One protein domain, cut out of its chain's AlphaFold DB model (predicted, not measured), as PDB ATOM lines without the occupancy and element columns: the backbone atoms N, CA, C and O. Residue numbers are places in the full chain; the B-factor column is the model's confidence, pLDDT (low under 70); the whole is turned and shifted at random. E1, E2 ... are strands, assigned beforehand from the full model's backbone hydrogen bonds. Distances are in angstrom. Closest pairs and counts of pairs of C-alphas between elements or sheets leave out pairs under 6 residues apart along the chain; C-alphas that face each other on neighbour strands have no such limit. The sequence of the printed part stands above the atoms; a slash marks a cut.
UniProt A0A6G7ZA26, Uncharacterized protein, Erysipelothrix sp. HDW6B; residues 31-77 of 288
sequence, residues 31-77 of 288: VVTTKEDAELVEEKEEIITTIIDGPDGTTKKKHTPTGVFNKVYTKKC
ATOM      1  N   VAL A  31     103.973  47.917   6.023       92.38
ATOM      2  CA  VAL A  31     103.212  47.650   7.255       92.38
ATOM      3  C   VAL A  31     103.726  48.520   8.401       92.38
ATOM      4  O   VAL A  31     104.915  48.832   8.454       92.38
ATOM      5  N   VAL A  32     102.837  48.894   9.325       90.38
ATOM      6  CA  VAL A  32     103.219  49.558  10.584       90.38
ATOM      7  C   VAL A  32     103.955  48.555  11.477       90.38
ATOM      8  O   VAL A  32     103.623  47.368  11.488       90.38
ATOM      9  N   THR A  33     104.983  49.007  12.190       91.25
ATOM     10  CA  THR A  33     105.854  48.152  13.007       91.25
ATOM     11  C   THR A  33     106.395  48.906  14.231       91.25
ATOM     12  O   THR A  33     105.931  50.008  14.518       91.25
ATOM     13  N   THR A  34     107.308  48.309  15.002       91.50
ATOM     14  CA  THR A  34     107.930  48.982  16.156       91.50
ATOM     15  C   THR A  34     109.047  49.929  15.708       91.50
ATOM     16  O   THR A  34     109.430  49.955  14.539       91.50
ATOM     17  N   LYS A  35     109.596  50.721  16.633       90.75
ATOM     18  CA  LYS A  35     110.698  51.645  16.336       90.75
ATOM     19  C   LYS A  35     111.986  50.911  15.940       90.75
ATOM     20  O   LYS A  35     112.749  51.409  15.120       90.75
ATOM     21  N   GLU A  36     112.213  49.743  16.525       87.31
ATOM     22  CA  GLU A  36     113.413  48.914  16.369       87.31
ATOM     23  C   GLU A  36     113.447  48.206  15.006       87.31
ATOM     24  O   GLU A  36     114.519  47.985  14.450       87.31
ATOM     25  N   ASP A  37     112.264  47.895  14.473       84.06
ATOM     26  CA  ASP A  37     112.037  47.184  13.212       84.06
ATOM     27  C   ASP A  37     111.813  48.126  12.008       84.06
ATOM     28  O   ASP A  37     111.550  47.662  10.895       84.06
ATOM     29  N   ALA A  38     111.849  49.444  12.219       87.00
ATOM     30  CA  ALA A  38     111.462  50.442  11.227       87.00
ATOM     31  C   ALA A  38     112.500  50.610  10.100       87.00
ATOM     32  O   ALA A  38     113.667  50.896  10.354       87.00
ATOM     33  N   GLU A  39     112.049  50.540   8.844       86.12
ATOM     34  CA  GLU A  39     112.816  51.020   7.680       86.12
ATOM     35  C   GLU A  39     112.566  52.513   7.420       86.12
ATOM     36  O   GLU A  39     113.454  53.217   6.945       86.12
ATOM     37  N   LEU A  40     111.351  52.994   7.709       87.38
ATOM     38  CA  LEU A  40     110.907  54.368   7.469       87.38
ATOM     39  C   LEU A  40     110.100  54.886   8.665       87.38
ATOM     40  O   LEU A  40     109.337  54.142   9.288       87.38
ATOM     41  N   VAL A  41     110.243  56.180   8.957       91.81
ATOM     42  CA  VAL A  41     109.509  56.878  10.020       91.81
ATOM     43  C   VAL A  41     108.821  58.096   9.419       91.81
ATOM     44  O   VAL A  41     109.480  58.949   8.831       91.81
ATOM     45  N   GLU A  42     107.506  58.172   9.581       89.69
ATOM     46  CA  GLU A  42     106.675  59.288   9.127       89.69
ATOM     47  C   GLU A  42     106.044  59.969  10.347       89.69
ATOM     48  O   GLU A  42     105.593  59.289  11.269       89.69
ATOM     49  N   GLU A  43     105.974  61.298  10.368       90.81
ATOM     50  CA  GLU A  43     105.141  62.021  11.337       90.81
ATOM     51  C   GLU A  43     103.741  62.197  10.741       90.81
ATOM     52  O   GLU A  43     103.590  62.668   9.613       90.81
ATOM     53  N   LYS A  44     102.710  61.766  11.475       87.12
ATOM     54  CA  LYS A  44     101.307  61.868  11.055       87.12
ATOM     55  C   LYS A  44     100.491  62.575  12.110       87.12
ATOM     56  O   LYS A  44     100.581  62.243  13.291       87.12
ATOM     57  N   GLU A  45      99.688  63.526  11.660       90.06
ATOM     58  CA  GLU A  45      98.734  64.205  12.520       90.06
ATOM     59  C   GLU A  45      97.667  63.217  13.005       90.06
ATOM     60  O   GLU A  45      97.152  62.395  12.241       90.06
ATOM     61  N   GLU A  46      97.343  63.283  14.290       87.56
ATOM     62  CA  GLU A  46      96.263  62.516  14.884       87.56
ATOM     63  C   GLU A  46      94.914  63.108  14.460       87.56
ATOM     64  O   GLU A  46      94.667  64.310  14.586       87.56
ATOM     65  N   ILE A  47      94.039  62.249  13.933       88.50
ATOM     66  CA  ILE A  47      92.731  62.626  13.393       88.50
ATOM     67  C   ILE A  47      91.644  61.967  14.239       88.50
ATOM     68  O   ILE A  47      91.422  60.753  14.164       88.50
ATOM     69  N   ILE A  48      90.903  62.779  14.990       86.50
ATOM     70  CA  ILE A  48      89.720  62.322  15.717       86.50
ATOM     71  C   ILE A  48      88.587  62.127  14.708       86.50
ATOM     72  O   ILE A  48      88.258  63.027  13.934       86.50
ATOM     73  N   THR A  49      87.979  60.939  14.711       88.00
ATOM     74  CA  THR A  49      86.826  60.623  13.858       88.00
ATOM     75  C   THR A  49      85.564  60.566  14.705       88.00
ATOM     76  O   THR A  49      85.337  59.592  15.418       88.00
ATOM     77  N   THR A  50      84.732  61.600  14.618       87.50
ATOM     78  CA  THR A  50      83.436  61.657  15.302       87.50
ATOM     79  C   THR A  50      82.353  61.086  14.392       87.50
ATOM     80  O   THR A  50      82.272  61.450  13.216       87.50
ATOM     81  N   ILE A  51      81.508  60.205  14.927       87.44
ATOM     82  CA  ILE A  51      80.277  59.766  14.261       87.44
ATOM     83  C   ILE A  51      79.178  60.768  14.622       87.44
ATOM     84  O   ILE A  51      79.022  61.120  15.788       87.44
ATOM     85  N   ILE A  52      78.463  61.260  13.614       84.75
ATOM     86  CA  ILE A  52      77.358  62.206  13.747       84.75
ATOM     87  C   ILE A  52      76.133  61.559  13.109       84.75
ATOM     88  O   ILE A  52      76.127  61.313  11.899       84.75
ATOM     89  N   ASP A  53      75.114  61.302  13.920       85.75
ATOM     90  CA  ASP A  53      73.831  60.787  13.456       85.75
ATOM     91  C   ASP A  53      72.969  61.932  12.914       85.75
ATOM     92  O   ASP A  53      72.786  62.970  13.557       85.75
ATOM     93  N   GLY A  54      72.465  61.757  11.698       76.31
ATOM     94  CA  GLY A  54      71.503  62.641  11.062       76.31
ATOM     95  C   GLY A  54      70.079  62.386  11.570       76.31
ATOM     96  O   GLY A  54      69.751  61.263  11.961       76.31
ATOM     97  N   PRO A  55      69.192  63.397  11.523       75.00
ATOM     98  CA  PRO A  55      67.792  63.264  11.950       75.00
ATOM     99  C   PRO A  55      66.964  62.300  11.076       75.00
ATOM    100  O   PRO A  55      65.832  61.974  11.417       75.00
ATOM    101  N   ASP A  56      67.525  61.855   9.953       80.75
ATOM    102  CA  ASP A  56      66.999  60.880   8.997       80.75
ATOM    103  C   ASP A  56      67.551  59.452   9.213       80.75
ATOM    104  O   ASP A  56      67.273  58.553   8.421       80.75
ATOM    105  N   GLY A  57      68.348  59.230  10.267       75.00
ATOM    106  CA  GLY A  57      69.024  57.958  10.535       75.00
ATOM    107  C   GLY A  57      70.304  57.736   9.719       75.00
ATOM    108  O   GLY A  57      70.880  56.649   9.779       75.00
ATOM    109  N   THR A  58      70.780  58.734   8.963       74.25
ATOM    110  CA  THR A  58      72.052  58.628   8.232       74.25
ATOM    111  C   THR A  58      73.250  58.871   9.151       74.25
ATOM    112  O   THR A  58      73.296  59.846   9.890       74.25
ATOM    113  N   THR A  59      74.270  58.015   9.093       81.25
ATOM    114  CA  THR A  59      75.512  58.186   9.869       81.25
ATOM    115  C   THR A  59      76.573  58.905   9.038       81.25
ATOM    116  O   THR A  59      76.958  58.428   7.969       81.25
ATOM    117  N   LYS A  60      77.113  60.025   9.531       82.38
ATOM    118  CA  LYS A  60      78.232  60.744   8.893       82.38
ATOM    119  C   LYS A  60      79.477  60.705   9.773       82.38
ATOM    120  O   LYS A  60      79.412  60.952  10.972       82.38
ATOM    121  N   LYS A  61      80.635  60.426   9.171       87.31
ATOM    122  CA  LYS A  61      81.940  60.509   9.844       87.31
ATOM    123  C   LYS A  61      82.541  61.890   9.605       87.31
ATOM    124  O   LYS A  61      82.728  62.284   8.457       87.31
ATOM    125  N   LYS A  62      82.861  62.612  10.680       85.75
ATOM    126  CA  LYS A  62      83.618  63.865  10.632       85.75
ATOM    127  C   LYS A  62      85.036  63.612  11.128       85.75
ATOM    128  O   LYS A  62      85.233  63.226  12.276       85.75
ATOM    129  N   HIS A  63      86.010  63.852  10.261       88.12
ATOM    130  CA  HIS A  63      87.430  63.783  10.584       88.12
ATOM    131  C   HIS A  63      87.916  65.171  11.018       88.12
ATOM    132  O   HIS A  63      87.733  66.140  10.283       88.12
ATOM    133  N   THR A  64      88.496  65.269  12.213       89.06
ATOM    134  CA  THR A  64      88.992  66.524  12.795       89.06
ATOM    135  C   THR A  64      90.482  66.369  13.117       89.06
ATOM    136  O   THR A  64      90.812  65.535  13.966       89.06
ATOM    137  N   PRO A  65      91.380  67.116  12.449       88.75
ATOM    138  CA  PRO A  65      92.798  67.165  12.803       88.75
ATOM    139  C   PRO A  65      92.990  67.791  14.194       88.75
ATOM    140  O   PRO A  65      92.197  68.640  14.606       88.75
ATOM    141  N   THR A  66      94.007  67.351  14.932       89.81
ATOM    142  CA  THR A  66      94.226  67.731  16.344       89.81
ATOM    143  C   THR A  66      95.401  68.682  16.572       89.81
ATOM    144  O   THR A  66      95.557  69.193  17.678       89.81
ATOM    145  N   GLY A  67      96.263  68.887  15.573       87.50
ATOM    146  CA  GLY A  67      97.574  69.517  15.726       87.50
ATOM    147  C   GLY A  67      98.626  68.648  16.434       87.50
ATOM    148  O   GLY A  67      99.772  69.079  16.563       87.50
ATOM    149  N   VAL A  68      98.282  67.436  16.889       88.56
ATOM    150  CA  VAL A  68      99.214  66.502  17.541       88.56
ATOM    151  C   VAL A  68      99.815  65.573  16.491       88.56
ATOM    152  O   VAL A  68      99.085  64.893  15.777       88.56
ATOM    153  N   PHE A  69     101.144  65.513  16.405       90.19
ATOM    154  CA  PHE A  69     101.856  64.666  15.446       90.19
ATOM    155  C   PHE A  69     102.496  63.461  16.136       90.19
ATOM    156  O   PHE A  69     103.335  63.601  17.023       90.19
ATOM    157  N   ASN A  70     102.124  62.265  15.682       88.88
ATOM    158  CA  ASN A  70     102.631  60.992  16.178       88.88
ATOM    159  C   ASN A  70     103.582  60.350  15.157       88.88
ATOM    160  O   ASN A  70     103.346  60.386  13.947       88.88
ATOM    161  N   LYS A  71     104.659  59.718  15.642       92.62
ATOM    162  CA  LYS A  71     105.611  58.984  14.793       92.62
ATOM    163  C   LYS A  71     105.071  57.606  14.445       92.62
ATOM    164  O   LYS A  71     104.892  56.762  15.321       92.62
ATOM    165  N   VAL A  72     104.859  57.374  13.155       91.62
ATOM    166  CA  VAL A  72     104.439  56.096  12.587       91.62
ATOM    167  C   VAL A  72     105.655  55.411  11.973       91.62
ATOM    168  O   VAL A  72     106.237  55.876  10.995       91.62
ATOM    169  N   TYR A  73     106.028  54.288  12.572       93.31
ATOM    170  CA  TYR A  73     107.144  53.451  12.156       93.31
ATOM    171  C   TYR A  73     106.649  52.398  11.165       93.31
ATOM    172  O   TYR A  73     105.644  51.729  11.421       93.31
ATOM    173  N   THR A  74     107.327  52.238  10.029       92.38
ATOM    174  CA  THR A  74     106.930  51.281   8.988       92.38
ATOM    175  C   THR A  74     108.111  50.484   8.446       92.38
ATOM    176  O   THR A  74     109.256  50.936   8.465       92.38
ATOM    177  N   LYS A  75     107.819  49.283   7.942       90.56
ATOM    178  CA  LYS A  75     108.754  48.441   7.181       90.56
ATOM    179  C   LYS A  75     108.075  47.846   5.957       90.56
ATOM    180  O   LYS A  75     106.842  47.850   5.864       90.56
ATOM    181  N   LYS A  76     108.850  47.332   5.004       91.12
ATOM    182  CA  LYS A  76     108.305  46.681   3.811       91.12
ATOM    183  C   LYS A  76     107.474  45.473   4.212       91.12
ATOM    184  O   LYS A  76     107.853  44.647   5.040       91.12
ATOM    185  N   CYS A  77     106.316  45.345   3.580       91.31
ATOM    186  CA  CYS A  77     105.514  44.145   3.681       91.31
ATOM    187  C   CYS A  77     106.256  42.983   3.015       91.31
ATOM    188  O   CYS A  77     106.870  43.140   1.957       91.31
TER     189      CYS A  77
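What this domain is: This is residues 31 to 77 of the 288 residues of an uncharacterized protein of Erysipelothrix sp. HDW6B (UniProt A0A6G7ZA26). A single long, bent hairpin of two strands, E1 and E2, makes nearly the whole length; at its open end residues 31 to 32 pair with E2. The printed part has 47 residues, 32 of them in the named strands, E1 then E2, an antiparallel sheet with no named helix: all strand. It is extended, with a radius of gyration of the C-alphas of 15.9 A, and flat, spanning 48 by 25 by 11 A.

Where its parts are: E1, residues 40 to 53, begins at C-alpha 40 (110.907, 54.368, 7.469), is 38.1 A long and bends by 56 degrees at residue 43. E2, residues 59 to 76, is 35.3 A long, bends by 99 degrees at Val 68 and ends at C-alpha 76 (108.305, 46.681, 3.811).

How they stand to each other: E1 and E2 form a hairpin, antiparallel at 162 degrees. N 42 and O 72, 3.0 A apart, and N 52 and O 60, 2.8 A apart, are within hydrogen-bond range. Residues 31 to 32 pair antiparallel with residues 74 to 75 of E2.

The domain as a whole: The C-alphas farthest apart, of Glu 36 and Asp 56, are 48.5 A apart. The printed part has no cut; the link from E1 to E2 is tight. No printed residue is under pLDDT 70.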